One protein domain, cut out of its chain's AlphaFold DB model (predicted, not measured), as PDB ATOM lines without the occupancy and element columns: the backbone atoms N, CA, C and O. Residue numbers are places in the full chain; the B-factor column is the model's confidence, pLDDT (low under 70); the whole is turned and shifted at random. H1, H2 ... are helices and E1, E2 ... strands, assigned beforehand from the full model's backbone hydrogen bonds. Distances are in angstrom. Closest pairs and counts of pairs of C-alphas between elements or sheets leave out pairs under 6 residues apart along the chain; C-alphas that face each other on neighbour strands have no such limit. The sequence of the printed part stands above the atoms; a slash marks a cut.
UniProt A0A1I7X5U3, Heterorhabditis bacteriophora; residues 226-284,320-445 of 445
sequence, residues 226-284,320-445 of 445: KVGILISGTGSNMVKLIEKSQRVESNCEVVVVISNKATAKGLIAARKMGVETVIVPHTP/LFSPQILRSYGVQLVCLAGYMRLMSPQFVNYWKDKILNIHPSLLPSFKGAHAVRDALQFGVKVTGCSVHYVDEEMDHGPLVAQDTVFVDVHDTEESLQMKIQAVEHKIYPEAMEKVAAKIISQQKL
ATOM      1  N   LYS A 226     -18.808  -1.253 -15.509       97.00
ATOM      2  CA  LYS A 226     -18.614   0.180 -15.733       97.00
ATOM      3  C   LYS A 226     -19.613   0.694 -16.763       97.00
ATOM      4  O   LYS A 226     -19.621   0.243 -17.909       97.00
ATOM      5  N   VAL A 227     -20.443   1.650 -16.365       98.38
ATOM      6  CA  VAL A 227     -21.519   2.219 -17.181       98.38
ATOM      7  C   VAL A 227     -21.150   3.626 -17.640       98.38
ATOM      8  O   VAL A 227     -20.747   4.469 -16.837       98.38
ATOM      9  N   GLY A 228     -21.308   3.890 -18.936       98.06
ATOM     10  CA  GLY A 228     -21.266   5.237 -19.502       98.06
ATOM     11  C   GLY A 228     -22.674   5.711 -19.846       98.06
ATOM     12  O   GLY A 228     -23.398   5.002 -20.541       98.06
ATOM     13  N   ILE A 229     -23.070   6.899 -19.388       98.00
ATOM     14  CA  ILE A 229     -24.392   7.466 -19.691       98.00
ATOM     15  C   ILE A 229     -24.257   8.583 -20.723       98.00
ATOM     16  O   ILE A 229     -23.414   9.464 -20.571       98.00
ATOM     17  N   LEU A 230     -25.111   8.587 -21.747       95.38
ATOM     18  CA  LEU A 230     -25.222   9.684 -22.704       95.38
ATOM     19  C   LEU A 230     -26.511  10.473 -22.472       95.38
ATOM     20  O   LEU A 230     -27.583   9.886 -22.315       95.38
ATOM     21  N   ILE A 231     -26.416  11.802 -22.502       94.88
ATOM     22  CA  ILE A 231     -27.553  12.712 -22.295       94.88
ATOM     23  C   ILE A 231     -27.568  13.855 -23.315       94.88
ATOM     24  O   ILE A 231     -26.523  14.255 -23.826       94.88
ATOM     25  N   SER A 232     -28.746  14.438 -23.559       87.00
ATOM     26  CA  SER A 232     -28.884  15.702 -24.307       87.00
ATOM     27  C   SER A 232     -29.596  16.822 -23.535       87.00
ATOM     28  O   SER A 232     -29.692  17.937 -24.049       87.00
ATOM     29  N   GLY A 233     -30.114  16.556 -22.330       88.44
ATOM     30  CA  GLY A 233     -31.048  17.456 -21.643       88.44
ATOM     31  C   GLY A 233     -30.875  17.555 -20.124       88.44
ATOM     32  O   GLY A 233     -29.772  17.738 -19.605       88.44
ATOM     33  N   THR A 234     -32.000  17.501 -19.408       88.44
ATOM     34  CA  THR A 234     -32.079  17.700 -17.949       88.44
ATOM     35  C   THR A 234     -31.459  16.558 -17.148       88.44
ATOM     36  O   THR A 234     -30.923  16.807 -16.073       88.44
ATOM     37  N   GLY A 235     -31.481  15.333 -17.684       89.38
ATOM     38  CA  GLY A 235     -30.856  14.157 -17.075       89.38
ATOM     39  C   GLY A 235     -31.664  13.514 -15.944       89.38
ATOM     40  O   GLY A 235     -31.059  12.885 -15.082       89.38
ATOM     41  N   SER A 236     -32.995  13.636 -15.920       94.31
ATOM     42  CA  SER A 236     -33.839  13.009 -14.882       94.31
ATOM     43  C   SER A 236     -33.622  11.490 -14.783       94.31
ATOM     44  O   SER A 236     -33.293  10.984 -13.711       94.31
ATOM     45  N   ASN A 237     -33.653  10.782 -15.917       96.06
ATOM     46  CA  ASN A 237     -33.325   9.354 -15.987       96.06
ATOM     47  C   ASN A 237     -31.870   9.058 -15.577       96.06
ATOM     48  O   ASN A 237     -31.616   8.117 -14.829       96.06
ATOM     49  N   MET A 238     -30.912   9.893 -15.994       97.12
ATOM     50  CA  MET A 238     -29.498   9.750 -15.617       97.12
ATOM     51  C   MET A 238     -29.305   9.816 -14.096       97.12
ATOM     52  O   MET A 238     -28.570   8.998 -13.552       97.12
ATOM     53  N   VAL A 239     -29.983  10.735 -13.398       97.75
ATOM     54  CA  VAL A 239     -29.918  10.823 -11.928       97.75
ATOM     55  C   VAL A 239     -30.331   9.495 -11.291       97.75
ATOM     56  O   VAL A 239     -29.639   9.012 -10.400       97.75
ATOM     57  N   LYS A 240     -31.394   8.852 -11.788       98.19
ATOM     58  CA  LYS A 240     -31.865   7.561 -11.258       98.19
ATOM     59  C   LYS A 240     -30.920   6.399 -11.545       98.19
ATOM     60  O   LYS A 240     -30.727   5.551 -10.674       98.19
ATOM     61  N   LEU A 241     -30.271   6.390 -12.707       98.19
ATOM     62  CA  LEU A 241     -29.208   5.426 -13.008       98.19
ATOM     63  C   LEU A 241     -28.009   5.594 -12.056       98.19
ATOM     64  O   LEU A 241     -27.523   4.605 -11.505       98.19
ATOM     65  N   ILE A 242     -27.570   6.834 -11.802       98.06
ATOM     66  CA  ILE A 242     -26.459   7.115 -10.878       98.06
ATOM     67  C   ILE A 242     -26.840   6.733  -9.440       98.06
ATOM     68  O   ILE A 242     -26.092   5.985  -8.812       98.06
ATOM     69  N   GLU A 243     -28.008   7.165  -8.946       96.25
ATOM     70  CA  GLU A 243     -28.522   6.816  -7.609       96.25
ATOM     71  C   GLU A 243     -28.529   5.297  -7.395       96.25
ATOM     72  O   GLU A 243     -28.134   4.815  -6.334       96.25
ATOM     73  N   LYS A 244     -28.959   4.526  -8.405       94.19
ATOM     74  CA  LYS A 244     -28.948   3.063  -8.342       94.19
ATOM     75  C   LYS A 244     -27.525   2.510  -8.282       94.19
ATOM     76  O   LYS A 244     -27.265   1.669  -7.429       94.19
ATOM     77  N   SER A 245     -26.610   3.014  -9.116       93.31
ATOM     78  CA  SER A 245     -25.211   2.550  -9.174       93.31
ATOM     79  C   SER A 245     -24.411   2.778  -7.883       93.31
ATOM     80  O   SER A 245     -23.480   2.035  -7.564       93.31
ATOM     81  N   GLN A 246     -24.794   3.802  -7.115       89.38
ATOM     82  CA  GLN A 246     -24.149   4.170  -5.854       89.38
ATOM     83  C   GLN A 246     -24.586   3.300  -4.675       89.38
ATOM     84  O   GLN A 246     -23.964   3.349  -3.613       89.38
ATOM     85  N   ARG A 247     -25.626   2.475  -4.842       81.94
ATOM     86  CA  ARG A 247     -26.041   1.546  -3.796       81.94
ATOM     87  C   ARG A 247     -25.030   0.413  -3.633       81.94
ATOM     88  O   ARG A 247     -24.361   0.002  -4.587       81.94
ATOM     89  N   VAL A 248     -24.936  -0.107  -2.411       73.31
ATOM     90  CA  VAL A 248     -23.984  -1.171  -2.054       73.31
ATOM     91  C   VAL A 248     -24.281  -2.452  -2.836       73.31
ATOM     92  O   VAL A 248     -23.359  -3.147  -3.253       73.31
ATOM     93  N   GLU A 249     -25.559  -2.734  -3.091       75.75
ATOM     94  CA  GLU A 249     -26.035  -3.913  -3.813       75.75
ATOM     95  C   GLU A 249     -25.909  -3.840  -5.342       75.75
ATOM     96  O   GLU A 249     -26.181  -4.833  -6.017       75.75
ATOM     97  N   SER A 250     -25.548  -2.682  -5.901       84.06
ATOM     98  CA  SER A 250     -25.531  -2.481  -7.350       84.06
ATOM     99  C   SER A 250     -24.433  -3.288  -8.041       84.06
ATOM    100  O   SER A 250     -23.283  -3.309  -7.597       84.06
ATOM    101  N   ASN A 251     -24.767  -3.885  -9.188       87.56
ATOM    102  CA  ASN A 251     -23.803  -4.516 -10.090       87.56
ATOM    103  C   ASN A 251     -23.105  -3.503 -11.006       87.56
ATOM    104  O   ASN A 251     -22.271  -3.894 -11.821       87.56
ATOM    105  N   CYS A 252     -23.456  -2.222 -10.910       93.50
ATOM    106  CA  CYS A 252     -23.030  -1.173 -11.822       93.50
ATOM    107  C   CYS A 252     -22.207  -0.107 -11.102       93.50
ATOM    108  O   CYS A 252     -22.421   0.208  -9.931       93.50
ATOM    109  N   GLU A 253     -21.297   0.505 -11.847       95.38
ATOM    110  CA  GLU A 253     -20.596   1.728 -11.472       95.38
ATOM    111  C   GLU A 253     -20.717   2.707 -12.638       95.38
ATOM    112  O   GLU A 253     -20.199   2.437 -13.720       95.38
ATOM    113  N   VAL A 254     -21.409   3.834 -12.457       97.94
ATOM    114  CA  VAL A 254     -21.428   4.871 -13.497       97.94
ATOM    115  C   VAL A 254     -20.110   5.632 -13.441       97.94
ATOM    116  O   VAL A 254     -19.851   6.363 -12.490       97.94
ATOM    117  N   VAL A 255     -19.291   5.468 -14.478       97.62
ATOM    118  CA  VAL A 255     -17.928   6.024 -14.528       97.62
ATOM    119  C   VAL A 255     -17.837   7.325 -15.316       97.62
ATOM    120  O   VAL A 255     -16.924   8.110 -15.092       97.62
ATOM    121  N   VAL A 256     -18.767   7.568 -16.244       97.69
ATOM    122  CA  VAL A 256     -18.769   8.793 -17.049       97.69
ATOM    123  C   VAL A 256     -20.171   9.155 -17.529       97.69
ATOM    124  O   VAL A 256     -20.945   8.291 -17.948       97.69
ATOM    125  N   VAL A 257     -20.479  10.450 -17.522       97.31
ATOM    126  CA  VAL A 257     -21.634  11.033 -18.213       97.31
ATOM    127  C   VAL A 257     -21.141  11.887 -19.373       97.31
ATOM    128  O   VAL A 257     -20.393  12.848 -19.184       97.31
ATOM    129  N   ILE A 258     -21.581  11.568 -20.587       93.94
ATOM    130  CA  ILE A 258     -21.218  12.288 -21.804       93.94
ATOM    131  C   ILE A 258     -22.433  13.054 -22.325       93.94
ATOM    132  O   ILE A 258     -23.511  12.493 -22.497       93.94
ATOM    133  N   SER A 259     -22.256  14.341 -22.611       90.44
ATOM    134  CA  SER A 259     -23.290  15.159 -23.250       90.44
ATOM    135  C   SER A 259     -22.817  15.694 -24.589       90.44
ATOM    136  O   SER A 259     -21.676  16.138 -24.732       90.44
ATOM    137  N   ASN A 260     -23.733  15.734 -25.552       84.50
ATOM    138  CA  ASN A 260     -23.531  16.447 -26.810       84.50
ATOM    139  C   ASN A 260     -23.807  17.957 -26.704       84.50
ATOM    140  O   ASN A 260     -23.524  18.693 -27.647       84.50
ATOM    141  N   LYS A 261     -24.352  18.427 -25.573       84.25
ATOM    142  CA  LYS A 261     -24.624  19.844 -25.295       84.25
ATOM    143  C   LYS A 261     -23.870  20.304 -24.051       84.25
ATOM    144  O   LYS A 261     -24.074  19.758 -22.965       84.25
ATOM    145  N   ALA A 262     -23.061  21.354 -24.187       83.00
ATOM    146  CA  ALA A 262     -22.359  21.969 -23.056       83.00
ATOM    147  C   ALA A 262     -23.329  22.553 -22.009       83.00
ATOM    148  O   ALA A 262     -23.034  22.559 -20.817       83.00
ATOM    149  N   THR A 263     -24.509  22.990 -22.454       85.38
ATOM    150  CA  THR A 263     -25.564  23.607 -21.634       85.38
ATOM    151  C   THR A 263     -26.497  22.599 -20.953       85.38
ATOM    152  O   THR A 263     -27.435  22.999 -20.262       85.38
ATOM    153  N   ALA A 264     -26.274  21.290 -21.121       86.75
ATOM    154  CA  ALA A 264     -27.123  20.267 -20.518       86.75
ATOM    155  C   ALA A 264     -27.073  20.339 -18.981       86.75
ATOM    156  O   ALA A 264     -26.038  20.071 -18.363       86.75
ATOM    157  N   LYS A 265     -28.218  20.645 -18.350       91.69
ATOM    158  CA  LYS A 265     -28.353  20.715 -16.881       91.69
ATOM    159  C   LYS A 265     -27.963  19.395 -16.200       91.69
ATOM    160  O   LYS A 265     -27.441  19.425 -15.086       91.69
ATOM    161  N   GLY A 266     -28.129  18.260 -16.888       92.56
ATOM    162  CA  GLY A 266     -27.729  16.946 -16.383       92.56
ATOM    163  C   GLY A 266     -26.233  16.831 -16.066       92.56
ATOM    164  O   GLY A 266     -25.872  16.159 -15.107       92.56
ATOM    165  N   LEU A 267     -25.355  17.562 -16.765       92.00
ATOM    166  CA  LEU A 267     -23.917  17.566 -16.457       92.00
ATOM    167  C   LEU A 267     -23.622  18.136 -15.062       92.00
ATOM    168  O   LEU A 267     -22.734  17.658 -14.361       92.00
ATOM    169  N   ILE A 268     -24.367  19.163 -14.646       93.31
ATOM    170  CA  ILE A 268     -24.215  19.757 -13.312       93.31
ATOM    171  C   ILE A 268     -24.676  18.757 -12.249       93.31
ATOM    172  O   ILE A 268     -24.002  18.598 -11.233       93.31
ATOM    173  N   ALA A 269     -25.796  18.068 -12.489       94.69
ATOM    174  CA  ALA A 269     -26.306  17.044 -11.582       94.69
ATOM    175  C   ALA A 269     -25.318  15.872 -11.431       94.69
ATOM    176  O   ALA A 269     -24.986  15.511 -10.307       94.69
ATOM    177  N   ALA A 270     -24.767  15.357 -12.535       95.19
ATOM    178  CA  ALA A 270     -23.777  14.280 -12.512       95.19
ATOM    179  C   ALA A 270     -22.527  14.641 -11.691       95.19
ATOM    180  O   ALA A 270     -22.119  13.871 -10.821       95.19
ATOM    181  N   ARG A 271     -21.975  15.850 -11.884       95.81
ATOM    182  CA  ARG A 271     -20.827  16.331 -11.094       95.81
ATOM    183  C   ARG A 271     -21.141  16.442  -9.604       95.81
ATOM    184  O   ARG A 271     -20.312  16.063  -8.786       95.81
ATOM    185  N   LYS A 272     -22.337  16.922  -9.238       96.25
ATOM    186  CA  LYS A 272     -22.781  16.978  -7.830       96.25
ATOM    187  C   LYS A 272     -22.884  15.593  -7.190       96.25
ATOM    188  O   LYS A 272     -22.702  15.474  -5.987       96.25
ATOM    189  N   MET A 273     -23.154  14.565  -7.992       97.06
ATOM    190  CA  MET A 273     -23.187  13.170  -7.557       97.06
ATOM    191  C   MET A 273     -21.806  12.494  -7.612       97.06
ATOM    192  O   MET A 273     -21.720  11.296  -7.368       97.06
ATOM    193  N   GLY A 274     -20.733  13.229  -7.925       95.31
ATOM    194  CA  GLY A 274     -19.363  12.710  -7.950       95.31
ATOM    195  C   GLY A 274     -18.991  11.915  -9.204       95.31
ATOM    196  O   GLY A 274     -17.993  11.203  -9.183       95.31
ATOM    197  N   VAL A 275     -19.766  12.017 -10.289       96.31
ATOM    198  CA  VAL A 275     -19.491  11.308 -11.550       96.31
ATOM    199  C   VAL A 275     -18.749  12.218 -12.527       96.31
ATOM    200  O   VAL A 275     -19.101  13.391 -12.693       96.31
ATOM    201  N   GLU A 276     -17.734  11.676 -13.204       94.38
ATOM    202  CA  GLU A 276     -16.990  12.409 -14.226       94.38
ATOM    203  C   GLU A 276     -17.885  12.767 -15.419       94.38
ATOM    204  O   GLU A 276     -18.724  11.984 -15.867       94.38
ATOM    205  N   THR A 277     -17.702  13.974 -15.955       93.56
ATOM    206  CA  THR A 277     -18.505  14.472 -17.072       93.56
ATOM    207  C   THR A 277     -17.653  14.905 -18.244       93.56
ATOM    208  O   THR A 277     -16.701  15.660 -18.053       93.56
ATOM    209  N   VAL A 278     -18.069  14.547 -19.457       89.31
ATOM    210  CA  VAL A 278     -17.398  14.958 -20.692       89.31
ATOM    211  C   VAL A 278     -18.393  15.602 -21.649       89.31
ATOM    212  O   VAL A 278     -19.528  15.154 -21.801       89.31
ATOM    213  N   ILE A 279     -17.955  16.664 -22.319       86.19
ATOM    214  CA  ILE A 279     -18.715  17.305 -23.389       86.19
ATOM    215  C   ILE A 279     -18.094  16.871 -24.711       86.19
ATOM    216  O   ILE A 279     -16.907  17.091 -24.939       86.19
ATOM    217  N   VAL A 280     -18.902  16.263 -25.575       82.12
ATOM    218  CA  VAL A 280     -18.496  15.874 -26.928       82.12
ATOM    219  C   VAL A 280     -19.494  16.459 -27.925       82.12
ATOM    220  O   VAL A 280     -20.515  15.832 -28.213       82.12
ATOM    221  N   PRO A 281     -19.248  17.682 -28.427       69.81
ATOM    222  CA  PRO A 281     -20.105  18.301 -29.431       69.81
ATOM    223  C   PRO A 281     -20.096  17.467 -30.713       69.81
ATOM    224  O   PRO A 281     -19.050  16.959 -31.113       69.81
ATOM    225  N   HIS A 282     -21.243  17.335 -31.383       60.06
ATOM    226  CA  HIS A 282     -21.329  16.435 -32.537       60.06
ATOM    227  C   HIS A 282     -20.881  17.054 -33.876       60.06
ATOM    228  O   HIS A 282     -20.632  16.291 -34.797       60.06
ATOM    229  N   THR A 283     -20.761  18.388 -33.954       51.56
ATOM    230  CA  THR A 283     -20.074  19.264 -34.944       51.56
ATOM    231  C   THR A 283     -20.665  20.682 -34.795       51.56
ATOM    232  O   THR A 283     -21.802  20.781 -34.332       51.56
ATOM    233  N   PRO A 284     -19.989  21.772 -35.214       42.12
ATOM    234  CA  PRO A 284     -20.517  23.140 -35.084       42.12
ATOM    235  C   PRO A 284     -21.742  23.476 -35.966       42.12
ATOM    236  O   PRO A 284     -22.325  24.534 -35.783       42.12
ATOM    237  N   LEU A 320     -13.832  13.577 -31.662       55.16
ATOM    238  CA  LEU A 320     -15.050  13.125 -32.335       55.16
ATOM    239  C   LEU A 320     -15.701  12.038 -31.462       55.16
ATOM    240  O   LEU A 320     -14.987  11.194 -30.902       55.16
ATOM    241  N   PHE A 321     -17.033  12.065 -31.313       68.56
ATOM    242  CA  PHE A 321     -17.752  11.036 -30.559       68.56
ATOM    243  C   PHE A 321     -17.491   9.675 -31.207       68.56
ATOM    244  O   PHE A 321     -17.896   9.413 -32.337       68.56
ATOM    245  N   SER A 322     -16.720   8.845 -30.514       74.69
ATOM    246  CA  SER A 322     -16.165   7.603 -31.037       74.69
ATOM    247  C   SER A 322     -16.136   6.561 -29.921       74.69
ATOM    248  O   SER A 322     -16.045   6.936 -28.748       74.69
ATOM    249  N   PRO A 323     -16.197   5.255 -30.228       78.81
ATOM    250  CA  PRO A 323     -16.178   4.218 -29.195       78.81
ATOM    251  C   PRO A 323     -14.986   4.317 -28.226       78.81
ATOM    252  O   PRO A 323     -15.082   3.924 -27.062       78.81
ATOM    253  N   GLN A 324     -13.873   4.898 -28.684       80.44
ATOM    254  CA  GLN A 324     -12.642   5.091 -27.926       80.44
ATOM    255  C   GLN A 324     -12.839   5.949 -26.673       80.44
ATOM    256  O   GLN A 324     -12.180   5.680 -25.670       80.44
ATOM    257  N   ILE A 325     -13.738   6.945 -26.687       85.25
ATOM    258  CA  ILE A 325     -13.930   7.804 -25.511       85.25
ATOM    259  C   ILE A 325     -14.531   7.030 -24.341       85.25
ATOM    260  O   ILE A 325     -14.037   7.120 -23.226       85.25
ATOM    261  N   LEU A 326     -15.545   6.205 -24.595       90.19
ATOM    262  CA  LEU A 326     -16.149   5.353 -23.573       90.19
ATOM    263  C   LEU A 326     -15.162   4.263 -23.134       90.19
ATOM    264  O   LEU A 326     -15.034   3.978 -21.945       90.19
ATOM    265  N   ARG A 327     -14.374   3.726 -24.074       90.50
ATOM    266  CA  ARG A 327     -13.315   2.757 -23.767       90.50
ATOM    267  C   ARG A 327     -12.232   3.333 -22.854       90.50
ATOM    268  O   ARG A 327     -11.754   2.601 -21.993       90.50
ATOM    269  N   SER A 328     -11.859   4.611 -22.986       90.19
ATOM    270  CA  SER A 328     -10.858   5.220 -22.092       90.19
ATOM    271  C   SER A 328     -11.317   5.288 -20.632       90.19
ATOM    272  O   SER A 328     -10.476   5.323 -19.744       90.19
ATOM    273  N   TYR A 329     -12.630   5.225 -20.382       92.50
ATOM    274  CA  TYR A 329     -13.215   5.103 -19.040       92.50
ATOM    275  C   TYR A 329     -13.442   3.646 -18.605       92.50
ATOM    276  O   TYR A 329     -13.952   3.385 -17.519       92.50
ATOM    277  N   GLY A 330     -13.067   2.675 -19.442       93.19
ATOM    278  CA  GLY A 330     -13.300   1.255 -19.191       93.19
ATOM    279  C   GLY A 330     -14.774   0.858 -19.246       93.19
ATOM    280  O   GLY A 330     -15.132  -0.145 -18.640       93.19
ATOM    281  N   VAL A 331     -15.624   1.633 -19.932       96.25
ATOM    282  CA  VAL A 331     -17.062   1.353 -20.053       96.25
ATOM    283  C   VAL A 331     -17.294  -0.031 -20.668       96.25
ATOM    284  O   VAL A 331     -16.594  -0.457 -21.584       96.25
ATOM    285  N   GLN A 332     -18.297  -0.730 -20.150       95.88
ATOM    286  CA  GLN A 332     -18.742  -2.056 -20.577       95.88
ATOM    287  C   GLN A 332     -20.223  -2.062 -20.986       95.88
ATOM    288  O   GLN A 332     -20.622  -2.925 -21.764       95.88
ATOM    289  N   LEU A 333     -21.011  -1.101 -20.490       97.75
ATOM    290  CA  LEU A 333     -22.424  -0.900 -20.811       97.75
ATOM    291  C   LEU A 333     -22.699   0.591 -21.049       97.75
ATOM    292  O   LEU A 333     -22.239   1.444 -20.291       97.75
ATOM    293  N   VAL A 334     -23.460   0.906 -22.090       97.88
ATOM    294  CA  VAL A 334     -23.824   2.270 -22.474       97.88
ATOM    295  C   VAL A 334     -25.318   2.482 -22.236       97.88
ATOM    296  O   VAL A 334     -26.126   1.685 -22.698       97.88
ATOM    297  N   CYS A 335     -25.696   3.556 -21.546       98.25
ATOM    298  CA  CYS A 335     -27.095   3.921 -21.304       98.25
ATOM    299  C   CYS A 335     -27.418   5.274 -21.944       98.25
ATOM    300  O   CYS A 335     -26.807   6.289 -21.614       98.25
ATOM    301  N   LEU A 336     -28.410   5.312 -22.825       95.94
ATOM    302  CA  LEU A 336     -28.963   6.544 -23.376       95.94
ATOM    303  C   LEU A 336     -30.085   7.046 -22.469       95.94
ATOM    304  O   LEU A 336     -31.096   6.373 -22.289       95.94
ATOM    305  N   ALA A 337     -29.913   8.220 -21.871       93.38
ATOM    306  CA  ALA A 337     -30.900   8.817 -20.978       93.38
ATOM    307  C   ALA A 337     -31.378  10.151 -21.564       93.38
ATOM    308  O   ALA A 337     -30.876  11.223 -21.214       93.38
ATOM    309  N   GLY A 338     -32.334  10.075 -22.497       85.06
ATOM    310  CA  GLY A 338     -32.798  11.240 -23.258       85.06
ATOM    311  C   GLY A 338     -31.712  11.782 -24.191       85.06
ATOM    312  O   GLY A 338     -31.465  12.992 -24.234       85.06
ATOM    313  N   TYR A 339     -31.001  10.880 -24.873       84.94
ATOM    314  CA  TYR A 339     -30.002  11.224 -25.879       84.94
ATOM    315  C   TYR A 339     -30.681  11.354 -27.245       84.94
ATOM    316  O   TYR A 339     -31.054  10.364 -27.862       84.94
ATOM    317  N   MET A 340     -30.859  12.586 -27.719       77.44
ATOM    318  CA  MET A 340     -31.725  12.900 -28.867       77.44
ATOM    319  C   MET A 340     -30.985  12.822 -30.212       77.44
ATOM    320  O   MET A 340     -31.188  13.667 -31.084       77.44
ATOM    321  N   ARG A 341     -30.043  11.884 -30.367       74.94
ATOM    322  CA  ARG A 341     -29.239  11.741 -31.588       74.94
ATOM    323  C   ARG A 341     -29.090  10.283 -31.988       74.94
ATOM    324  O   ARG A 341     -28.839   9.428 -31.144       74.94
ATOM    325  N   LEU A 342     -29.171  10.044 -33.295       71.75
ATOM    326  CA  LEU A 342     -28.849   8.753 -33.887       71.75
ATOM    327  C   LEU A 342     -27.348   8.488 -33.764       71.75
ATOM    328  O   LEU A 342     -26.522   9.374 -34.001       71.75
ATOM    329  N   MET A 343     -27.007   7.258 -33.399       78.81
ATOM    330  CA  MET A 343     -25.625   6.797 -33.377       78.81
ATOM    331  C   MET A 343     -25.240   6.233 -34.738       78.81
ATOM    332  O   MET A 343     -26.074   5.697 -35.462       78.81
ATOM    333  N   SER A 344     -23.967   6.373 -35.105       81.56
ATOM    334  CA  SER A 344     -23.493   5.809 -36.365       81.56
ATOM    335  C   SER A 344     -23.530   4.273 -36.317       81.56
ATOM    336  O   SER A 344     -23.270   3.700 -35.252       81.56
ATOM    337  N   PRO A 345     -23.758   3.587 -37.453       78.19
ATOM    338  CA  PRO A 345     -23.726   2.122 -37.511       78.19
ATOM    339  C   PRO A 345     -22.426   1.533 -36.951       78.19
ATOM    340  O   PRO A 345     -22.432   0.543 -36.228       78.19
ATOM    341  N   GLN A 346     -21.289   2.200 -37.183       80.19
ATOM    342  CA  GLN A 346     -19.997   1.774 -36.638       80.19
ATOM    343  C   GLN A 346     -19.974   1.804 -35.104       80.19
ATOM    344  O   GLN A 346     -19.368   0.931 -34.485       80.19
ATOM    345  N   PHE A 347     -20.613   2.800 -34.483       86.19
ATOM    346  CA  PHE A 347     -20.699   2.892 -33.029       86.19
ATOM    347  C   PHE A 347     -21.629   1.817 -32.462       86.19
ATOM    348  O   PHE A 347     -21.248   1.127 -31.516       86.19
ATOM    349  N   VAL A 348     -22.814   1.658 -33.060       86.69
ATOM    350  CA  VAL A 348     -23.802   0.648 -32.654       86.69
ATOM    351  C   VAL A 348     -23.204  -0.753 -32.752       86.69
ATOM    352  O   VAL A 348     -23.249  -1.506 -31.785       86.69
ATOM    353  N   ASN A 349     -22.550  -1.077 -33.869       85.81
ATOM    354  CA  ASN A 349     -21.916  -2.376 -34.066       85.81
ATOM    355  C   ASN A 349     -20.760  -2.626 -33.079       85.81
ATOM    356  O   ASN A 349     -20.604  -3.738 -32.580       85.81
ATOM    357  N   TYR A 350     -19.964  -1.604 -32.744       87.31
ATOM    358  CA  TYR A 350     -18.894  -1.749 -31.748       87.31
ATOM    359  C   TYR A 350     -19.444  -2.095 -30.354       87.31
ATOM    360  O   TYR A 350     -18.866  -2.911 -29.634       87.31
ATOM    361  N   TRP A 351     -20.564  -1.482 -29.969       90.19
ATOM    362  CA  TRP A 351     -21.238  -1.709 -28.688       90.19
ATOM    363  C   TRP A 351     -22.457  -2.629 -28.822       90.19
ATOM    364  O   TRP A 351     -23.403  -2.515 -28.040       90.19
ATOM    365  N   LYS A 352     -22.441  -3.551 -29.790       90.81
ATOM    366  CA  LYS A 352     -23.548  -4.479 -30.020       90.81
ATOM    367  C   LYS A 352     -23.925  -5.207 -28.727       90.81
ATOM    368  O   LYS A 352     -23.051  -5.652 -27.981       90.81
ATOM    369  N   ASP A 353     -25.228  -5.265 -28.453       91.25
ATOM    370  CA  ASP A 353     -25.825  -5.839 -27.236       91.25
ATOM    371  C   ASP A 353     -25.357  -5.184 -25.917       91.25
ATOM    372  O   ASP A 353     -25.495  -5.760 -24.837       91.25
ATOM    373  N   LYS A 354     -24.788  -3.971 -25.985       94.81
ATOM    374  CA  LYS A 354     -24.239  -3.215 -24.841       94.81
ATOM    375  C   LYS A 354     -24.672  -1.752 -24.823       94.81
ATOM    376  O   LYS A 354     -24.085  -0.956 -24.092       94.81
ATOM    377  N   ILE A 355     -25.684  -1.388 -25.602       96.94
ATOM    378  CA  ILE A 355     -26.316  -0.071 -25.551       96.94
ATOM    379  C   ILE A 355     -27.772  -0.263 -25.149       96.94
ATOM    380  O   ILE A 355     -28.493  -1.001 -25.814       96.94
ATOM    381  N   LEU A 356     -28.199   0.423 -24.094       97.94
ATOM    382  CA  LEU A 356     -29.589   0.506 -23.673       97.94
ATOM    383  C   LEU A 356     -30.146   1.893 -23.949       97.94
ATOM    384  O   LEU A 356     -29.453   2.893 -23.757       97.94
ATOM    385  N   ASN A 357     -31.411   1.943 -24.338       96.75
ATOM    386  CA  ASN A 357     -32.195   3.164 -24.405       96.75
ATOM    387  C   ASN A 357     -33.521   2.967 -23.672       96.75
ATOM    388  O   ASN A 357     -34.027   1.845 -23.595       96.75
ATOM    389  N   ILE A 358     -34.065   4.062 -23.144       96.69
ATOM    390  CA  ILE A 358     -35.440   4.109 -22.654       96.69
ATOM    391  C   ILE A 358     -36.286   4.977 -23.577       96.69
ATOM    392  O   ILE A 358     -35.894   6.092 -23.921       96.69
ATOM    393  N   HIS A 359     -37.443   4.452 -23.958       95.88
ATOM    394  CA  HIS A 359     -38.376   5.089 -24.873       95.88
ATOM    395  C   HIS A 359     -39.750   5.270 -24.205       95.88
ATOM    396  O   HIS A 359     -40.246   4.300 -23.622       95.88
ATOM    397  N   PRO A 360     -40.383   6.460 -24.272       95.81
ATOM    398  CA  PRO A 360     -41.631   6.775 -23.567       95.81
ATOM    399  C   PRO A 360     -42.887   6.234 -24.279       95.81
ATOM    400  O   PRO A 360     -43.879   6.941 -24.462       95.81
ATOM    401  N   SER A 361     -42.843   4.972 -24.705       96.19
ATOM    402  CA  SER A 361     -44.013   4.203 -25.134       96.19
ATOM    403  C   SER A 361     -43.784   2.703 -24.954       96.19
ATOM    404  O   SER A 361     -42.680   2.244 -24.645       96.19
ATOM    405  N   LEU A 362     -44.839   1.917 -25.172       96.50
ATOM    406  CA  LEU A 362     -44.764   0.460 -25.270       96.50
ATOM    407  C   LEU A 362     -44.360   0.056 -26.692       96.50
ATOM    408  O   LEU A 362     -45.216  -0.142 -27.555       96.50
ATOM    409  N   LEU A 363     -43.055  -0.062 -26.942       95.44
ATOM    410  CA  LEU A 363     -42.529  -0.519 -28.226       95.44
ATOM    411  C   LEU A 363     -43.099  -1.902 -28.589       95.44
ATOM    412  O   LEU A 363     -43.222  -2.758 -27.707       95.44
ATOM    413  N   PRO A 364     -43.460  -2.127 -29.868       94.56
ATOM    414  CA  PRO A 364     -43.140  -1.307 -31.048       94.56
ATOM    415  C   PRO A 364     -44.084  -0.117 -31.326       94.56
ATOM    416  O   PRO A 364     -43.926   0.543 -32.352       94.56
ATOM    417  N   SER A 365     -45.057   0.172 -30.458       94.44
ATOM    418  CA  SER A 365     -46.014   1.270 -30.658       94.44
ATOM    419  C   SER A 365     -45.365   2.645 -30.473       94.44
ATOM    420  O   SER A 365     -44.566   2.831 -29.560       94.44
ATOM    421  N   PHE A 366     -45.765   3.625 -31.291       93.75
ATOM    422  CA  PHE A 366     -45.367   5.040 -31.173       93.75
ATOM    423  C   PHE A 366     -43.838   5.249 -31.098       93.75
ATOM    424  O   PHE A 366     -43.311   5.726 -30.096       93.75
ATOM    425  N   LYS A 367     -43.104   4.843 -32.143       90.31
ATOM    426  CA  LYS A 367     -41.649   5.073 -32.256       90.31
ATOM    427  C   LYS A 367     -41.324   6.551 -32.499       90.31
ATOM    428  O   LYS A 367     -42.126   7.270 -33.091       90.31
ATOM    429  N   GLY A 368     -40.110   6.979 -32.153       83.56
ATOM    430  CA  GLY A 368     -39.613   8.321 -32.460       83.56
ATOM    431  C   GLY A 368     -39.968   9.401 -31.430       83.56
ATOM    432  O   GLY A 368     -40.510   9.152 -30.358       83.56
ATOM    433  N   ALA A 369     -39.617  10.649 -31.743       83.56
ATOM    434  CA  ALA A 369     -39.490  11.721 -30.748       83.56
ATOM    435  C   ALA A 369     -40.804  12.217 -30.103       83.56
ATOM    436  O   ALA A 369     -40.742  12.922 -29.097       83.56
ATOM    437  N   HIS A 370     -41.969  11.886 -30.666       90.38
ATOM    438  CA  HIS A 370     -43.276  12.408 -30.234       90.38
ATOM    439  C   HIS A 370     -44.210  11.329 -29.673       90.38
ATOM    440  O   HIS A 370     -45.416  11.536 -29.593       90.38
ATOM    441  N   ALA A 371     -43.650  10.215 -29.202       92.12
ATOM    442  CA  ALA A 371     -44.398   9.036 -28.771       92.12
ATOM    443  C   ALA A 371     -45.564   9.314 -27.798       92.12
ATOM    444  O   ALA A 371     -46.641   8.737 -27.938       92.12
ATOM    445  N   VAL A 372     -45.376  10.221 -26.831       95.38
ATOM    446  CA  VAL A 372     -46.416  10.593 -25.853       95.38
ATOM    447  C   VAL A 372     -47.570  11.346 -26.514       95.38
ATOM    448  O   VAL A 372     -48.737  11.049 -26.252       95.38
ATOM    449  N   ARG A 373     -47.253  12.291 -27.405       95.56
ATOM    450  CA  ARG A 373     -48.247  13.023 -28.195       95.56
ATOM    451  C   ARG A 373     -49.017  12.078 -29.103       95.56
ATOM    452  O   ARG A 373     -50.241  12.153 -29.150       95.56
ATOM    453  N   ASP A 374     -48.309  11.185 -29.784       95.81
ATOM    454  CA  ASP A 374     -48.911  10.243 -30.723       95.81
ATOM    455  C   ASP A 374     -49.850   9.270 -29.994       95.81
ATOM    456  O   ASP A 374     -50.954   9.003 -30.467       95.81
ATOM    457  N   ALA A 375     -49.471   8.812 -28.794       96.00
ATOM    458  CA  ALA A 375     -50.324   7.981 -27.946       96.00
ATOM    459  C   ALA A 375     -51.618   8.703 -27.524       96.00
ATOM    460  O   ALA A 375     -52.701   8.112 -27.581       96.00
ATOM    461  N   LEU A 376     -51.526   9.982 -27.141       95.31
ATOM    462  CA  LEU A 376     -52.695  10.798 -26.793       95.31
ATOM    463  C   LEU A 376     -53.601  11.052 -27.996       95.31
ATOM    464  O   LEU A 376     -54.812  10.883 -27.884       95.31
ATOM    465  N   GLN A 377     -53.028  11.413 -29.145       95.44
ATOM    466  CA  GLN A 377     -53.789  11.647 -30.374       95.44
ATOM    467  C   GLN A 377     -54.491  10.380 -30.864       95.44
ATOM    468  O   GLN A 377     -55.618  10.450 -31.348       95.44
ATOM    469  N   PHE A 378     -53.852   9.221 -30.703       96.38
ATOM    470  CA  PHE A 378     -54.466   7.932 -31.008       96.38
ATOM    471  C   PHE A 378     -55.597   7.573 -30.027       96.38
ATOM    472  O   PHE A 378     -56.494   6.806 -30.368       96.38
ATOM    473  N   GLY A 379     -55.572   8.121 -28.807       95.69
ATOM    474  CA  GLY A 379     -56.598   7.894 -27.791       95.69
ATOM    475  C   GLY A 379     -56.455   6.562 -27.049       95.69
ATOM    476  O   GLY A 379     -57.459   5.980 -26.628       95.69
ATOM    477  N   VAL A 380     -55.226   6.053 -26.886       96.69
ATOM    478  CA  VAL A 380     -54.993   4.809 -26.129       96.69
ATOM    479  C   VAL A 380     -55.409   4.961 -24.665       96.69
ATOM    480  O   VAL A 380     -55.326   6.042 -24.093       96.69
ATOM    481  N   LYS A 381     -55.834   3.860 -24.035       97.31
ATOM    482  CA  LYS A 381     -56.132   3.813 -22.588       97.31
ATOM    483  C   LYS A 381     -54.968   3.326 -21.738       97.31
ATOM    484  O   LYS A 381     -54.963   3.524 -20.526       97.31
ATOM    485  N   VAL A 382     -53.981   2.707 -22.377       97.38
ATOM    486  CA  VAL A 382     -52.759   2.216 -21.747       97.38
ATOM    487  C   VAL A 382     -51.586   2.572 -22.647       97.38
ATOM    488  O   VAL A 382     -51.621   2.331 -23.853       97.38
ATOM    489  N   THR A 383     -50.552   3.146 -22.048       97.75
ATOM    490  CA  THR A 383     -49.232   3.352 -22.653       97.75
ATOM    491  C   THR A 383     -48.177   3.016 -21.599       97.75
ATOM    492  O   THR A 383     -48.474   2.275 -20.664       97.75
ATOM    493  N   GLY A 384     -46.949   3.504 -21.720       97.19
ATOM    494  CA  GLY A 384     -45.899   3.235 -20.750       97.19
ATOM    495  C   GLY A 384     -44.532   3.633 -21.260       97.19
ATOM    496  O   GLY A 384     -44.406   4.581 -22.030       97.19
ATOM    497  N   CYS A 385     -43.516   2.887 -20.850       97.56
ATOM    498  CA  CYS A 385     -42.165   3.034 -21.368       97.56
ATOM    499  C   CYS A 385     -41.491   1.677 -21.575       97.56
ATOM    500  O   CYS A 385     -41.851   0.666 -20.967       97.56
ATOM    501  N   SER A 386     -40.498   1.673 -22.460       98.19
ATOM    502  CA  SER A 386     -39.740   0.488 -22.851       98.19
ATOM    503  C   SER A 386     -38.254   0.734 -22.696       98.19
ATOM    504  O   SER A 386     -37.732   1.706 -23.235       98.19
ATOM    505  N   VAL A 387     -37.559  -0.178 -22.023       98.25
ATOM    506  CA  VAL A 387     -36.099  -0.263 -22.071       98.25
ATOM    507  C   VAL A 387     -35.721  -1.341 -23.069       98.25
ATOM    508  O   VAL A 387     -36.163  -2.485 -22.945       98.25
ATOM    509  N   HIS A 388     -34.885  -0.995 -24.038       97.38
ATOM    510  CA  HIS A 388     -34.494  -1.896 -25.115       97.38
ATOM    511  C   HIS A 388     -33.009  -1.762 -25.451       97.38
ATOM    512  O   HIS A 388     -32.370  -0.757 -25.126       97.38
ATOM    513  N   TYR A 389     -32.458  -2.788 -26.099       96.50
ATOM    514  CA  TYR A 389     -31.148  -2.680 -26.726       96.50
ATOM    515  C   TYR A 389     -31.239  -1.798 -27.969       96.50
ATOM    516  O   TYR A 389     -32.208  -1.879 -28.721       96.50
ATOM    517  N   VAL A 390     -30.228  -0.964 -28.189       92.88
ATOM    518  CA  VAL A 390     -30.139  -0.133 -29.393       92.88
ATOM    519  C   VAL A 390     -29.472  -0.922 -30.512       92.88
ATOM    520  O   VAL A 390     -28.385  -1.472 -30.325       92.88
ATOM    521  N   ASP A 391     -30.117  -0.939 -31.670       88.94
ATOM    522  CA  ASP A 391     -29.600  -1.428 -32.940       88.94
ATOM    523  C   ASP A 391     -29.534  -0.287 -33.973       88.94
ATOM    524  O   ASP A 391     -29.586   0.894 -33.623       88.94
ATOM    525  N   GLU A 392     -29.273  -0.621 -35.238       83.00
ATOM    526  CA  GLU A 392     -29.129   0.375 -36.312       83.00
ATOM    527  C   GLU A 392     -30.473   1.010 -36.699       83.00
ATOM    528  O   GLU A 392     -30.508   2.099 -37.274       83.00
ATOM    529  N   GLU A 393     -31.574   0.342 -36.359       82.94
ATOM    530  CA  GLU A 393     -32.929   0.816 -36.587       82.94
ATOM    531  C   GLU A 393     -33.451   1.607 -35.379       82.94
ATOM    532  O   GLU A 393     -33.174   1.312 -34.218       82.94
ATOM    533  N   MET A 394     -34.239   2.649 -35.642       82.06
ATOM    534  CA  MET A 394     -34.797   3.481 -34.575       82.06
ATOM    535  C   MET A 394     -35.847   2.699 -33.769       82.06
ATOM    536  O   MET A 394     -36.813   2.177 -34.335       82.06
ATOM    537  N   ASP A 395     -35.663   2.655 -32.446       83.94
ATOM    538  CA  ASP A 395     -36.577   2.052 -31.466       83.94
ATOM    539  C   ASP A 395     -37.069   0.645 -31.870       83.94
ATOM    540  O   ASP A 395     -38.267   0.341 -31.847       83.94
ATOM    541  N   HIS A 396     -36.151  -0.202 -32.345       90.19
ATOM    542  CA  HIS A 396     -36.459  -1.535 -32.870       90.19
ATOM    543  C   HIS A 396     -35.859  -2.676 -32.041       90.19
ATOM    544  O   HIS A 396     -36.504  -3.715 -31.896       90.19
ATOM    545  N   GLY A 397     -34.657  -2.485 -31.493       89.88
ATOM    546  CA  GLY A 397     -33.919  -3.579 -30.872       89.88
ATOM    547  C   GLY A 397     -34.619  -4.288 -29.695       89.88
ATOM    548  O   GLY A 397     -35.621  -3.814 -29.150       89.88
ATOM    549  N   PRO A 398     -34.094  -5.458 -29.276       95.38
ATOM    550  CA  PRO A 398     -34.777  -6.341 -28.333       95.38
ATOM    551  C   PRO A 398     -35.126  -5.690 -26.987       95.38
ATOM    552  O   PRO A 398     -34.308  -4.995 -26.377       95.38
ATOM    553  N   LEU A 399     -36.325  -5.987 -26.483       96.56
ATOM    554  CA  LEU A 399     -36.821  -5.483 -25.202       96.56
ATOM    555  C   LEU A 399     -36.074  -6.099 -24.010       96.56
ATOM    556  O   LEU A 399     -35.824  -7.305 -23.948       96.56
ATOM    557  N   VAL A 400     -35.774  -5.264 -23.017       96.62
ATOM    558  CA  VAL A 400     -35.178  -5.663 -21.731       96.62
ATOM    559  C   VAL A 400     -36.212  -5.627 -20.609       96.62
ATOM    560  O   VAL A 400     -36.257  -6.547 -19.779       96.62
ATOM    561  N   ALA A 401     -37.017  -4.562 -20.590       96.88
ATOM    562  CA  ALA A 401     -38.092  -4.317 -19.639       96.88
ATOM    563  C   ALA A 401     -39.138  -3.373 -20.251       96.88
ATOM    564  O   ALA A 401     -38.805  -2.528 -21.081       96.88
ATOM    565  N   GLN A 402     -40.383  -3.499 -19.808       97.50
ATOM    566  CA  GLN A 402     -41.478  -2.582 -20.114       97.50
ATOM    567  C   GLN A 402     -42.353  -2.452 -18.875       97.50
ATOM    568  O   GLN A 402     -42.467  -3.405 -18.104       97.50
ATOM    569  N   ASP A 403     -42.976  -1.295 -18.712       97.50
ATOM    570  CA  ASP A 403     -44.011  -1.088 -17.704       97.50
ATOM    571  C   ASP A 403     -45.003  -0.033 -18.200       97.50
ATOM    572  O   ASP A 403     -44.734   0.703 -19.153       97.50
ATOM    573  N   THR A 404     -46.188  -0.029 -17.603       97.69
ATOM    574  CA  THR A 404     -47.396   0.576 -18.156       97.69
ATOM    575  C   THR A 404     -47.948   1.684 -17.271       97.69
ATOM    576  O   THR A 404     -47.767   1.699 -16.055       97.69
ATOM    577  N   VAL A 405     -48.674   2.608 -17.893       97.25
ATOM    578  CA  VAL A 405     -49.491   3.620 -17.225       97.25
ATOM    579  C   VAL A 405     -50.855   3.703 -17.892       97.25
ATOM    580  O   VAL A 405     -50.987   3.535 -19.108       97.25
ATOM    581  N   PHE A 406     -51.875   3.995 -17.091       97.69
ATOM    582  CA  PHE A 406     -53.202   4.312 -17.599       97.69
ATOM    583  C   PHE A 406     -53.262   5.756 -18.096       97.69
ATOM    584  O   PHE A 406     -52.720   6.663 -17.455       97.69
ATOM    585  N   VAL A 407     -53.954   5.948 -19.218       97.06
ATOM    586  CA  VAL A 407     -54.236   7.257 -19.813       97.06
ATOM    587  C   VAL A 407     -55.668   7.652 -19.467       97.06
ATOM    588  O   VAL A 407     -56.627   6.972 -19.848       97.06
ATOM    589  N   ASP A 408     -55.802   8.743 -18.721       95.19
ATOM    590  CA  ASP A 408     -57.085   9.336 -18.355       95.19
ATOM    591  C   ASP A 408     -57.633  10.207 -19.498       95.19
ATOM    592  O   ASP A 408     -56.883  10.719 -20.328       95.19
ATOM    593  N   VAL A 409     -58.953  10.398 -19.549       92.75
ATOM    594  CA  VAL A 409     -59.609  11.266 -20.545       92.75
ATOM    595  C   VAL A 409     -59.207  12.738 -20.424       92.75
ATOM    596  O   VAL A 409     -59.356  13.482 -21.390       92.75
ATOM    597  N   HIS A 410     -58.705  13.154 -19.262       94.12
ATOM    598  CA  HIS A 410     -58.235  14.514 -19.004       94.12
ATOM    599  C   HIS A 410     -56.708  14.656 -19.044       94.12
ATOM    600  O   HIS A 410     -56.198  15.738 -18.746       94.12
ATOM    601  N   ASP A 411     -55.970  13.599 -19.400       96.31
ATOM    602  CA  ASP A 411     -54.517  13.692 -19.516       96.31
ATOM    603  C   ASP A 411     -54.109  14.598 -20.692       96.31
ATOM    604  O   ASP A 411     -54.499  14.401 -21.843       96.31
ATOM    605  N   THR A 412     -53.270  15.584 -20.388       96.88
ATOM    606  CA  THR A 412     -52.474  16.357 -21.355       96.88
ATOM    607  C   THR A 412     -51.140  15.669 -21.660       96.88
ATOM    608  O   THR A 412     -50.718  14.768 -20.930       96.88
ATOM    609  N   GLU A 413     -50.418  16.138 -22.686       96.50
ATOM    610  CA  GLU A 413     -49.065  15.655 -23.015       96.50
ATOM    611  C   GLU A 413     -48.124  15.748 -21.804       96.50
ATOM    612  O   GLU A 413     -47.419  14.791 -21.493       96.50
ATOM    613  N   GLU A 414     -48.180  16.844 -21.045       96.50
ATOM    614  CA  GLU A 414     -47.347  17.052 -19.859       96.50
ATOM    615  C   GLU A 414     -47.707  16.095 -18.719       96.50
ATOM    616  O   GLU A 414     -46.824  15.494 -18.102       96.50
ATOM    617  N   SER A 415     -49.000  15.946 -18.417       97.38
ATOM    618  CA  SER A 415     -49.452  15.067 -17.329       97.38
ATOM    619  C   SER A 415     -49.184  13.593 -17.627       97.38
ATOM    620  O   SER A 415     -48.698  12.873 -16.748       97.38
ATOM    621  N   LEU A 416     -49.383  13.158 -18.874       97.38
ATOM    622  CA  LEU A 416     -49.031  11.810 -19.296       97.38
ATOM    623  C   LEU A 416     -47.512  11.595 -19.289       97.38
ATOM    624  O   LEU A 416     -47.045  10.574 -18.782       97.38
ATOM    625  N   GLN A 417     -46.727  12.565 -19.767       95.94
ATOM    626  CA  GLN A 417     -45.264  12.506 -19.720       95.94
ATOM    627  C   GLN A 417     -44.750  12.345 -18.283       95.94
ATOM    628  O   GLN A 417     -43.812  11.579 -18.055       95.94
ATOM    629  N   MET A 418     -45.360  13.020 -17.301       96.31
ATOM    630  CA  MET A 418     -45.014  12.854 -15.883       96.31
ATOM    631  C   MET A 418     -45.335  11.447 -15.365       96.31
ATOM    632  O   MET A 418     -44.511  10.863 -14.656       96.31
ATOM    633  N   LYS A 419     -46.493  10.875 -15.736       97.38
ATOM    634  CA  LYS A 419     -46.847   9.489 -15.376       97.38
ATOM    635  C   LYS A 419     -45.842   8.496 -15.956       97.38
ATOM    636  O   LYS A 419     -45.321   7.662 -15.219       97.38
ATOM    637  N   ILE A 420     -45.534   8.621 -17.248       97.31
ATOM    638  CA  ILE A 420     -44.557   7.765 -17.932       97.31
ATOM    639  C   ILE A 420     -43.182   7.909 -17.274       97.31
ATOM    640  O   ILE A 420     -42.577   6.910 -16.893       97.31
ATOM    641  N   GLN A 421     -42.714   9.137 -17.035       96.19
ATOM    642  CA  GLN A 421     -41.412   9.385 -16.414       96.19
ATOM    643  C   GLN A 421     -41.300   8.789 -15.000       96.19
ATOM    644  O   GLN A 421     -40.239   8.291 -14.617       96.19
ATOM    645  N   ALA A 422     -42.379   8.791 -14.212       96.94
ATOM    646  CA  ALA A 422     -42.384   8.147 -12.898       96.94
ATOM    647  C   ALA A 422     -42.129   6.630 -12.986       96.94
ATOM    648  O   ALA A 422     -41.524   6.055 -12.076       96.94
ATOM    649  N   VAL A 423     -42.565   5.997 -14.076       96.75
ATOM    650  CA  VAL A 423     -42.301   4.588 -14.377       96.75
ATOM    651  C   VAL A 423     -40.896   4.400 -14.960       96.75
ATOM    652  O   VAL A 423     -40.173   3.509 -14.514       96.75
ATOM    653  N   GLU A 424     -40.438   5.290 -15.848       97.69
ATOM    654  CA  GLU A 424     -39.062   5.284 -16.379       97.69
ATOM    655  C   GLU A 424     -38.010   5.290 -15.262       97.69
ATOM    656  O   GLU A 424     -37.070   4.491 -15.266       97.69
ATOM    657  N   HIS A 425     -38.219   6.144 -14.255       97.62
ATOM    658  CA  HIS A 425     -37.363   6.272 -13.076       97.62
ATOM    659  C   HIS A 425     -37.221   4.977 -12.262       97.62
ATOM    660  O   HIS A 425     -36.275   4.860 -11.479       97.62
ATOM    661  N   LYS A 426     -38.145   4.023 -12.424       95.38
ATOM    662  CA  LYS A 426     -38.111   2.710 -11.769       95.38
ATOM    663  C   LYS A 426     -37.520   1.648 -12.685       95.38
ATOM    664  O   LYS A 426     -36.563   0.981 -12.300       95.38
ATOM    665  N   ILE A 427     -38.046   1.524 -13.904       97.25
ATOM    666  CA  ILE A 427     -37.689   0.398 -14.773       97.25
ATOM    667  C   ILE A 427     -36.308   0.542 -15.399       97.25
ATOM    668  O   ILE A 427     -35.644  -0.465 -15.644       97.25
ATOM    669  N   TYR A 428     -35.839   1.770 -15.650       98.25
ATOM    670  CA  TYR A 428     -34.563   1.944 -16.336       98.25
ATOM    671  C   TYR A 428     -33.371   1.483 -15.490       98.25
ATOM    672  O   TYR A 428     -32.560   0.690 -15.982       98.25
ATOM    673  N   PRO A 429     -33.265   1.884 -14.207       97.75
ATOM    674  CA  PRO A 429     -32.208   1.369 -13.347       97.75
ATOM    675  C   PRO A 429     -32.287  -0.147 -13.125       97.75
ATOM    676  O   PRO A 429     -31.251  -0.798 -13.027       97.75
ATOM    677  N   GLU A 430     -33.484  -0.737 -13.077       94.25
ATOM    678  CA  GLU A 430     -33.648  -2.194 -12.952       94.25
ATOM    679  C   GLU A 430     -33.189  -2.945 -14.206       94.25
ATOM    680  O   GLU A 430     -32.491  -3.957 -14.110       94.25
ATOM    681  N   ALA A 431     -33.519  -2.426 -15.389       97.31
ATOM    682  CA  ALA A 431     -33.044  -2.969 -16.653       97.31
ATOM    683  C   ALA A 431     -31.513  -2.880 -16.767       97.31
ATOM    684  O   ALA A 431     -30.877  -3.858 -17.163       97.31
ATOM    685  N   MET A 432     -30.912  -1.755 -16.355       97.88
ATOM    686  CA  MET A 432     -29.454  -1.592 -16.281       97.88
ATOM    687  C   MET A 432     -28.813  -2.677 -15.400       97.88
ATOM    688  O   MET A 432     -27.880  -3.349 -15.840       97.88
ATOM    689  N   GLU A 433     -29.345  -2.910 -14.196       94.06
ATOM    690  CA  GLU A 433     -28.863  -3.960 -13.285       94.06
ATOM    691  C   GLU A 433     -28.983  -5.366 -13.880       94.06
ATOM    692  O   GLU A 433     -28.048  -6.165 -13.794       94.06
ATOM    693  N   LYS A 434     -30.120  -5.674 -14.514       91.50
ATOM    694  CA  LYS A 434     -30.372  -6.977 -15.144       91.50
ATOM    695  C   LYS A 434     -29.354  -7.270 -16.249       91.50
ATOM    696  O   LYS A 434     -28.854  -8.392 -16.348       91.50
ATOM    697  N   VAL A 435     -29.025  -6.268 -17.063       94.75
ATOM    698  CA  VAL A 435     -28.028  -6.402 -18.135       94.75
ATOM    699  C   VAL A 435     -26.614  -6.481 -17.567       94.75
ATOM    700  O   VAL A 435     -25.837  -7.331 -17.999       94.75
ATOM    701  N   ALA A 436     -26.286  -5.685 -16.550       92.81
ATOM    702  CA  ALA A 436     -24.996  -5.772 -15.873       92.81
ATOM    703  C   ALA A 436     -24.755  -7.157 -15.250       92.81
ATOM    704  O   ALA A 436     -23.686  -7.737 -15.431       92.81
ATOM    705  N   ALA A 437     -25.767  -7.743 -14.602       87.00
ATOM    706  CA  ALA A 437     -25.687  -9.099 -14.064       87.00
ATOM    707  C   ALA A 437     -25.385 -10.145 -15.156       87.00
ATOM    708  O   ALA A 437     -24.581 -11.052 -14.934       87.00
ATOM    709  N   LYS A 438     -25.970  -9.990 -16.354       86.81
ATOM    710  CA  LYS A 438     -25.680 -10.843 -17.520       86.81
ATOM    711  C   LYS A 438     -24.243 -10.665 -18.027       86.81
ATOM    712  O   LYS A 438     -23.595 -11.647 -18.368       86.81
ATOM    713  N   ILE A 439     -23.728  -9.435 -18.059       88.50
ATOM    714  CA  ILE A 439     -22.334  -9.168 -18.451       88.50
ATOM    715  C   ILE A 439     -21.363  -9.831 -17.463       88.50
ATOM    716  O   ILE A 439     -20.398 -10.463 -17.886       88.50
ATOM    717  N   ILE A 440     -21.631  -9.733 -16.157       83.69
ATOM    718  CA  ILE A 440     -20.802 -10.355 -15.113       83.69
ATOM    719  C   ILE A 440     -20.802 -11.882 -15.244       83.69
ATOM    720  O   ILE A 440     -19.748 -12.501 -15.112       83.69
ATOM    721  N   SER A 441     -21.957 -12.505 -15.501       77.06
ATOM    722  CA  SER A 441     -22.026 -13.965 -15.635       77.06
ATOM    723  C   SER A 441     -21.274 -14.478 -16.865       77.06
ATOM    724  O   SER A 441     -20.622 -15.514 -16.781       77.06
ATOM    725  N   GLN A 442     -21.290 -13.731 -17.972       76.62
ATOM    726  CA  GLN A 442     -20.553 -14.069 -19.195       76.62
ATOM    727  C   GLN A 442     -19.031 -13.931 -19.059       76.62
ATOM    728  O   GLN A 442     -18.311 -14.581 -19.800       76.62
ATOM    729  N   GLN A 443     -18.533 -13.104 -18.135       69.94
ATOM    730  CA  GLN A 443     -17.090 -12.948 -17.884       69.94
ATOM    731  C   GLN A 443     -16.495 -14.057 -17.002       69.94
ATOM    732  O   GLN A 443     -15.277 -14.131 -16.865       69.94
ATOM    733  N   LYS A 444     -17.341 -14.869 -16.352       54.84
ATOM    734  CA  LYS A 444     -16.925 -15.976 -15.471       54.84
ATOM    735  C   LYS A 444     -16.802 -17.326 -16.193       54.84
ATOM    736  O   LYS A 444     -16.319 -18.273 -15.576       54.84
ATOM    737  N   LEU A 445     -17.277 -17.413 -17.436       38.41
ATOM    738  CA  LEU A 445     -17.123 -18.554 -18.347       38.41
ATOM    739  C   LEU A 445     -15.919 -18.302 -19.253       38.41
ATOM    740  O   LEU A 445     -15.228 -19.293 -19.568       38.41
TER     741      LEU A 445
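Overview. This is residues 226 to 284 and 320 to 445 of the 445 residues of a protein of Heterorhabditis bacteriophora (UniProt A0A1I7X5U3). A strongly twisted seven-stranded sheet curls round one long helix, H6. Helix H1 packs beside H6, and H2 beside H1 on its own, apart from H6; H1 and H2 cover strands among the parallel E3, E2, E1 and E4, while the hairpin E6-E7 extends the sheet beyond E5, and H5 packs on E6 and on residues 413 to 417 of H6. The printed part has 185 residues with six named helices and seven named strands, E1 H1 E2 H2 E3 H3 E4 H4 E5 H5 E6 E7 H6 along the chain. The sheet's order is E3 E2 E1 E4 E5 E6 E7, mixed; the class is mixed, helices and strands. The whole is compact, with a radius of gyration of the C-alphas of 16.1 A and spans of 49 by 44 by 33 A.

Along the chain. Find C-alpha 226 at (-18.614, 0.180, -15.733), where E1, residues 226 to 231, begins. Next come H1, 236 to 245; E2, 252 to 259, 19.9 A long and bending by 56 degrees at residue 255; H2, 265 to 272; and E3, 276 to 279. Past the cut look for H3, 323 to 328; E4, 333 to 336; H4, 345 to 350; E5, 355 to 359; and H5, 371 to 378. Then E6, 382 to 389, runs 22.7 A and E7, 399 to 406, runs 20.5 A. H6, 413 to 442, runs 41.4 A to C-alpha 442 at (-20.553, -14.069, -19.195), with a kink of 34 degrees near residue 423.

Arrangement. Look first at E1 and E2, parallel, with N 227 and O 253 within hydrogen-bond range at 2.8 A. E1, H1, E2; E2, H2, E3; and E4, H4, E5 are strand-helix-strand units, parallel neighbours joined through a helix, with right-handed crossovers. E6 and E7 form a hairpin, antiparallel, with N 387 and O 401 within range at 2.8 A. H1, H2, H5 and H6 are on one face of the sheet, making two layers, one of strands and one of helices. H1 has a height over the sheet of 8.4 A. H6 touches H1 with residues 424 to 432 alone, Leu 241 and Pro 429 having the closest C-alphas, 5.1 A. H6 touches H5 with residues 413 to 417 alone, the C-alphas of Arg 373 and Glu 413 being closest at 5.9 A. H3 only grazes the sheet with residues 325 to 327, and H4 is not on it. Every O i to N i+4 pair is within range in H1 to H5, and 23 of 26 in H6.

Size, cuts and confidence. The farthest C-alphas, of His 410 and Leu 445, are 52.8 A apart. Residues 285 to 319 are cut out, with 11.7 A between C-alphas 284 and 320. Of the links printed whole, E5 to H5 is long. The model's pLDDT is under 70 at residues 281 to 284, 320 to 321 and 443 to 445.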